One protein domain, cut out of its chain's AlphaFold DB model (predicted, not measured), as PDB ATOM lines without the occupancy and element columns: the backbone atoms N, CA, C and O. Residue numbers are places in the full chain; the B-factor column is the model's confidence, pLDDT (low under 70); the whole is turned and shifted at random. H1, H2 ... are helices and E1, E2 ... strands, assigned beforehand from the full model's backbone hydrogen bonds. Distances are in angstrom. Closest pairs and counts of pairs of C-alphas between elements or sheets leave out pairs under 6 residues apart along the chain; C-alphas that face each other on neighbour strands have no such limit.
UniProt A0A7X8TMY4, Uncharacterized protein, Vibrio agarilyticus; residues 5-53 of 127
ATOM      1  N   ILE A   5      44.559 -43.341 -25.983       84.94
ATOM      2  CA  ILE A   5      43.643 -43.955 -25.027       84.94
ATOM      3  C   ILE A   5      44.436 -44.944 -24.191       84.94
ATOM      4  O   ILE A   5      45.154 -45.785 -24.730       84.94
ATOM      5  N   MET A   6      44.310 -44.824 -22.878       85.94
ATOM      6  CA  MET A   6      44.965 -45.667 -21.890       85.94
ATOM      7  C   MET A   6      43.897 -46.506 -21.191       85.94
ATOM      8  O   MET A   6      42.901 -45.960 -20.721       85.94
ATOM      9  N   ILE A   7      44.086 -47.825 -21.148       84.38
ATOM     10  CA  ILE A   7      43.085 -48.790 -20.674       84.38
ATOM     11  C   ILE A   7      43.671 -49.622 -19.532       84.38
ATOM     12  O   ILE A   7      44.773 -50.156 -19.665       84.38
ATOM     13  N   LYS A   8      42.934 -49.762 -18.427       86.00
ATOM     14  CA  LYS A   8      43.274 -50.652 -17.307       86.00
ATOM     15  C   LYS A   8      42.010 -51.349 -16.815       86.00
ATOM     16  O   LYS A   8      41.174 -50.739 -16.158       86.00
ATOM     17  N   GLY A   9      41.853 -52.630 -17.146       81.75
ATOM     18  CA  GLY A   9      40.602 -53.348 -16.884       81.75
ATOM     19  C   GLY A   9      39.434 -52.685 -17.618       81.75
ATOM     20  O   GLY A   9      39.455 -52.593 -18.842       81.75
ATOM     21  N   THR A  10      38.441 -52.202 -16.870       81.25
ATOM     22  CA  THR A  10      37.281 -51.460 -17.395       81.25
ATOM     23  C   THR A  10      37.485 -49.942 -17.422       81.25
ATOM     24  O   THR A  10      36.628 -49.218 -17.925       81.25
ATOM     25  N   GLU A  11      38.606 -49.435 -16.904       79.00
ATOM     26  CA  GLU A  11      38.896 -48.003 -16.884       79.00
ATOM     27  C   GLU A  11      39.531 -47.540 -18.194       79.00
ATOM     28  O   GLU A  11      40.517 -48.116 -18.659       79.00
ATOM     29  N   VAL A  12      39.008 -46.443 -18.748       84.31
ATOM     30  CA  VAL A  12      39.493 -45.828 -19.988       84.31
ATOM     31  C   VAL A  12      39.796 -44.352 -19.742       84.31
ATOM     32  O   VAL A  12      38.928 -43.597 -19.310       84.31
ATOM     33  N   LYS A  13      41.028 -43.925 -20.033       85.31
ATOM     34  CA  LYS A  13      41.475 -42.527 -19.935       85.31
ATOM     35  C   LYS A  13      41.934 -42.026 -21.300       85.31
ATOM     36  O   LYS A  13      42.744 -42.675 -21.958       85.31
ATOM     37  N   ALA A  14      41.425 -40.871 -21.724       86.00
ATOM     38  CA  ALA A  14      41.900 -40.176 -22.915       86.00
ATOM     39  C   ALA A  14      42.996 -39.184 -22.521       86.00
ATOM     40  O   ALA A  14      42.821 -38.386 -21.605       86.00
ATOM     41  N   VAL A  15      44.120 -39.249 -23.218       84.75
ATOM     42  CA  VAL A  15      45.380 -38.637 -22.809       84.75
ATOM     43  C   VAL A  15      45.973 -37.889 -23.989       84.75
ATOM     44  O   VAL A  15      45.892 -38.366 -25.126       84.75
ATOM     45  N   ARG A  16      46.531 -36.700 -23.763       83.06
ATOM     46  CA  ARG A  16      46.988 -35.835 -24.867       83.06
ATOM     47  C   ARG A  16      48.495 -35.652 -24.888       83.06
ATOM     48  O   ARG A  16      49.039 -35.441 -25.972       83.06
ATOM     49  N   THR A  17      49.162 -35.757 -23.743       86.12
ATOM     50  CA  THR A  17      50.612 -35.558 -23.666       86.12
ATOM     51  C   THR A  17      51.366 -36.877 -23.538       86.12
ATOM     52  O   THR A  17      50.802 -37.924 -23.216       86.12
ATOM     53  N   LYS A  18      52.665 -36.840 -23.847       83.06
ATOM     54  CA  LYS A  18      53.542 -38.006 -23.695       83.06
ATOM     55  C   LYS A  18      53.834 -38.291 -22.222       83.06
ATOM     56  O   LYS A  18      53.860 -39.462 -21.857       83.06
ATOM     57  N   GLU A  19      53.977 -37.259 -21.384       86.88
ATOM     58  CA  GLU A  19      54.256 -37.457 -19.956       86.88
ATOM     59  C   GLU A  19      53.103 -38.183 -19.252       86.88
ATOM     60  O   GLU A  19      53.326 -39.095 -18.459       86.88
ATOM     61  N   GLU A  20      51.855 -37.842 -19.584       83.25
ATOM     62  CA  GLU A  20      50.682 -38.509 -19.016       83.25
ATOM     63  C   GLU A  20      50.579 -39.982 -19.460       83.25
ATOM     64  O   GLU A  20      50.159 -40.841 -18.683       83.25
ATOM     65  N   VAL A  21      50.983 -40.297 -20.698       82.81
ATOM     66  CA  VAL A  21      51.017 -41.676 -21.213       82.81
ATOM     67  C   VAL A  21      52.056 -42.511 -20.467       82.81
ATOM     68  O   VAL A  21      51.774 -43.656 -20.114       82.81
ATOM     69  N   GLU A  22      53.232 -41.952 -20.188       85.25
ATOM     70  CA  GLU A  22      54.284 -42.632 -19.425       85.25
ATOM     71  C   GLU A  22      53.882 -42.831 -17.958       85.25
ATOM     72  O   GLU A  22      54.025 -43.936 -17.427       85.25
ATOM     73  N   ALA A  23      53.294 -41.808 -17.331       88.75
ATOM     74  CA  ALA A  23      52.795 -41.887 -15.959       88.75
ATOM     75  C   ALA A  23      51.702 -42.958 -15.805       88.75
ATOM     76  O   ALA A  23      51.743 -43.775 -14.884       88.75
ATOM     77  N   LEU A  24      50.742 -43.006 -16.734       86.69
ATOM     78  CA  LEU A  24      49.697 -44.031 -16.738       86.69
ATOM     79  C   LEU A  24      50.259 -45.418 -17.091       86.69
ATOM     80  O   LEU A  24      49.807 -46.417 -16.531       86.69
ATOM     81  N   GLY A  25      51.281 -45.495 -17.947       84.19
ATOM     82  CA  GLY A  25      51.999 -46.739 -18.244       84.19
ATOM     83  C   GLY A  25      52.619 -47.373 -16.996       84.19
ATOM     84  O   GLY A  25      52.437 -48.566 -16.756       84.19
ATOM     85  N   GLN A  26      53.264 -46.572 -16.140       87.00
ATOM     86  CA  GLN A  26      53.819 -47.045 -14.861       87.00
ATOM     87  C   GLN A  26      52.738 -47.506 -13.870       87.00
ATOM     88  O   GLN A  26      52.985 -48.373 -13.036       87.00
ATOM     89  N   GLN A  27      51.517 -46.977 -13.988       84.94
ATOM     90  CA  GLN A  27      50.358 -47.390 -13.187       84.94
ATOM     91  C   GLN A  27      49.645 -48.640 -13.738       84.94
ATOM     92  O   GLN A  27      48.605 -49.047 -13.200       84.94
ATOM     93  N   GLY A  28      50.185 -49.253 -14.796       84.62
ATOM     94  CA  GLY A  28      49.652 -50.465 -15.415       84.62
ATOM     95  C   GLY A  28      48.528 -50.218 -16.422       84.62
ATOM     96  O   GLY A  28      47.753 -51.134 -16.687       84.62
ATOM     97  N   TYR A  29      48.400 -49.003 -16.961       88.62
ATOM     98  CA  TYR A  29      47.525 -48.762 -18.107       88.62
ATOM     99  C   TYR A  29      48.238 -49.126 -19.411       88.62
ATOM    100  O   TYR A  29      49.403 -48.791 -19.625       88.62
ATOM    101  N   TYR A  30      47.505 -49.750 -20.326       83.88
ATOM    102  CA  TYR A  30      47.994 -50.119 -21.648       83.88
ATOM    103  C   TYR A  30      47.516 -49.122 -22.693       83.88
ATOM    104  O   TYR A  30      46.381 -48.644 -22.653       83.88
ATOM    105  N   LYS A  31      48.375 -48.845 -23.672       83.31
ATOM    106  CA  LYS A  31      48.022 -48.004 -24.811       83.31
ATOM    107  C   LYS A  31      47.076 -48.757 -25.745       83.31
ATOM    108  O   LYS A  31      47.471 -49.725 -26.393       83.31
ATOM    109  N   GLY A  32      45.839 -48.286 -25.826       72.44
ATOM    110  CA  GLY A  32      44.803 -48.796 -26.713       72.44
ATOM    111  C   GLY A  32      44.599 -47.913 -27.945       72.44
ATOM    112  O   GLY A  32      44.928 -46.724 -27.960       72.44
ATOM    113  N   LYS A  33      44.013 -48.502 -28.986       73.44
ATOM    114  CA  LYS A  33      43.429 -47.785 -30.124       73.44
ATOM    115  C   LYS A  33      41.960 -48.186 -30.195       73.44
ATOM    116  O   LYS A  33      41.679 -49.377 -30.267       73.44
ATOM    117  N   ILE A  34      41.050 -47.214 -30.185       69.81
ATOM    118  CA  ILE A  34      39.649 -47.477 -30.520       69.81
ATOM    119  C   ILE A  34      39.540 -47.507 -32.041       69.81
ATOM    120  O   ILE A  34      40.011 -46.595 -32.725       69.81
ATOM    121  N   VAL A  35      38.950 -48.579 -32.554       70.31
ATOM    122  CA  VAL A  35      38.550 -48.710 -33.951       70.31
ATOM    123  C   VAL A  35      37.039 -48.878 -33.931       70.31
ATOM    124  O   VAL A  35      36.538 -49.763 -33.241       70.31
ATOM    125  N   VAL A  36      36.330 -47.980 -34.607       74.56
ATOM    126  CA  VAL A  36      34.883 -48.084 -34.807       74.56
ATOM    127  C   VAL A  36      34.687 -48.818 -36.127       74.56
ATOM    128  O   VAL A  36      35.351 -48.469 -37.100       74.56
ATOM    129  N   ALA A  37      33.858 -49.857 -36.119       78.81
ATOM    130  CA  ALA A  37      33.456 -50.581 -37.315       78.81
ATOM    131  C   ALA A  37      32.044 -50.132 -37.695       78.81
ATOM    132  O   ALA A  37      31.187 -50.021 -36.813       78.81
ATOM    133  N   ASP A  38      31.812 -49.888 -38.980       82.25
ATOM    134  CA  ASP A  38      30.530 -49.394 -39.485       82.25
ATOM    135  C   ASP A  38      29.518 -50.538 -39.694       82.25
ATOM    136  O   ASP A  38      28.318 -50.298 -39.837       82.25
ATOM    137  N   SER A  39      29.978 -51.795 -39.660       86.38
ATOM    138  CA  SER A  39      29.133 -52.992 -39.665       86.38
ATOM    139  C   SER A  39      29.714 -54.135 -38.827       86.38
ATOM    140  O   SER A  39      30.906 -54.177 -38.511       86.38
ATOM    141  N   GLU A  40      28.863 -55.105 -38.483       81.44
ATOM    142  CA  GLU A  40      29.272 -56.325 -37.774       81.44
ATOM    143  C   GLU A  40      30.310 -57.131 -38.577       81.44
ATOM    144  O   GLU A  40      31.293 -57.622 -38.024       81.44
ATOM    145  N   GLU A  41      30.170 -57.181 -39.903       81.75
ATOM    146  CA  GLU A  41      31.110 -57.869 -40.799       81.75
ATOM    147  C   GLU A  41      32.488 -57.193 -40.837       81.75
ATOM    148  O   GLU A  41      33.517 -57.866 -40.949       81.75
ATOM    149  N   GLU A  42      32.535 -55.865 -40.725       79.12
ATOM    150  CA  GLU A  42      33.789 -55.123 -40.601       79.12
ATOM    151  C   GLU A  42      34.441 -55.356 -39.231       79.12
ATOM    152  O   GLU A  42      35.656 -55.560 -39.153       79.12
ATOM    153  N   ALA A  43      33.646 -55.415 -38.158       77.38
ATOM    154  CA  ALA A  43      34.139 -55.715 -36.816       77.38
ATOM    155  C   ALA A  43      34.801 -57.101 -36.748       77.38
ATOM    156  O   ALA A  43      35.898 -57.232 -36.196       77.38
ATOM    157  N   VAL A  44      34.186 -58.116 -37.367       79.25
ATOM    158  CA  VAL A  44      34.746 -59.476 -37.455       79.25
ATOM    159  C   VAL A  44      36.065 -59.473 -38.230       79.25
ATOM    160  O   VAL A  44      37.062 -59.996 -37.737       79.25
ATOM    161  N   LYS A  45      36.131 -58.802 -39.387       77.62
ATOM    162  CA  LYS A  45      37.373 -58.701 -40.176       77.62
ATOM    163  C   LYS A  45      38.500 -57.991 -39.429       77.62
ATOM    164  O   LYS A  45      39.655 -58.397 -39.533       77.62
ATOM    165  N   LEU A  46      38.192 -56.936 -38.675       75.12
ATOM    166  CA  LEU A  46      39.178 -56.230 -37.853       75.12
ATOM    167  C   LEU A  46      39.673 -57.098 -36.688       75.12
ATOM    168  O   LEU A  46      40.858 -57.046 -36.344       75.12
ATOM    169  N   PHE A  47      38.793 -57.917 -36.109       71.69
ATOM    170  CA  PHE A  47      39.140 -58.867 -35.054       71.69
ATOM    171  C   PHE A  47      40.024 -60.011 -35.582       71.69
ATOM    172  O   PHE A  47      41.077 -60.295 -35.010       71.69
ATOM    173  N   GLU A  48      39.661 -60.604 -36.721       70.06
ATOM    174  CA  GLU A  48      40.423 -61.669 -37.388       70.06
ATOM    175  C   GLU A  48      41.756 -61.168 -37.971       70.06
ATOM    176  O   GLU A  48      42.794 -61.818 -37.848       70.06
ATOM    177  N   GLY A  49      41.784 -59.962 -38.541       63.75
ATOM    178  CA  GLY A  49      43.025 -59.320 -38.980       63.75
ATOM    179  C   GLY A  49      43.958 -58.972 -37.811       63.75
ATOM    180  O   GLY A  49      45.181 -58.963 -37.964       63.75
ATOM    181  N   GLY A  50      43.399 -58.726 -36.622       59.56
ATOM    182  CA  GLY A  50      44.147 -58.521 -35.381       59.56
ATOM    183  C   GLY A  50      44.737 -59.809 -34.797       59.56
ATOM    184  O   GLY A  50      45.838 -59.769 -34.237       59.56
ATOM    185  N   SER A  51      44.051 -60.946 -34.958       53.34
ATOM    186  CA  SER A  51      44.533 -62.264 -34.522       53.34
ATOM    187  C   SER A  51      45.590 -62.858 -35.462       53.34
ATOM    188  O   SER A  51      46.394 -63.682 -35.029       53.34
ATOM    189  N   GLN A  52      45.704 -62.358 -36.699       52.12
ATOM    190  CA  GLN A  52      46.824 -62.637 -37.612       52.12
ATOM    191  C   GLN A  52      48.086 -61.789 -37.348       52.12
ATOM    192  O   GLN A  52      48.947 -61.631 -38.221       52.12
ATOM    193  N   ARG A  53      48.260 -61.232 -36.143       52.69
ATOM    194  CA  ARG A  53      49.541 -60.621 -35.760       52.69
ATOM    195  C   ARG A  53      50.626 -61.689 -35.720       52.69
ATOM    196  O   ARG A  53      50.688 -62.429 -34.753       52.69
TER     197      ARG A  53
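This is residues 5 to 53 of the 127 residues of an uncharacterized protein of Vibrio agarilyticus (UniProt A0A7X8TMY4). A small three-strand sheet with one helix, H1, over one face forms a little body, and a second helix, H2, lies well away from it at the far end of an outstretched link, residues 33 to 39. The printed part has 49 residues, with three named strands and two named helices in the order E1, E2, H1, E3, H2; the class is mixed, helices and strands. The sheet runs E2, E1, E3, all antiparallel. The whole is loose, with a radius of gyration of the C-alphas of 13.5 A, and elongated, spanning 36 by 21 by 20 A.

E1 is residues 5 to 8, 10.2 A long, from C-alpha 5 at (43.643, -43.955, -25.027). E2 is residues 11 to 15, 12.8 A. H1 is residues 18 to 26, 12.6 A. E3 is residues 30 to 32, 6.1 A. H2 is residues 40 to 51, 16.7 A, ending at C-alpha 51 at (44.533, -62.264, -34.522).

E1 and E2 form a hairpin, with N 6 and O 13 2.8 A apart, within hydrogen-bond range. E3 is the antiparallel neighbour of E1 at 134 degrees, with N 30 and O 7 at 2.8 A. E2, H1 and E3 make a split strand-helix-strand unit, two strands of one sheet that are not neighbours, with H1 between them along the chain and E1 between them in the sheet, and its crossover is right-handed. H1 is on the sheet at a height of 8.6 A, only just over E1 and E3 with 3 C-alphas falling on each, and runs along the strands, at 10 degrees to E1 on the local plane. The closest C-alphas of E1 and H1 are those of Met 6 and Leu 24, 7.2 A apart. H2 is not on the sheet and is apart from E1, E2 and H1. In H1 and H2 every O i to N i+4 pair is within hydrogen-bond range.

The C-alphas farthest apart, those of Glu 19 and Glu 41, are 37.2 A apart. The printed part has no cut and no long link. Residues 47 to 53, of which 47 to 51 belong to H2, stand free. The mean pLDDT of the printed part is 79.0, and residue 34 and residues 49 to 53 are under 70.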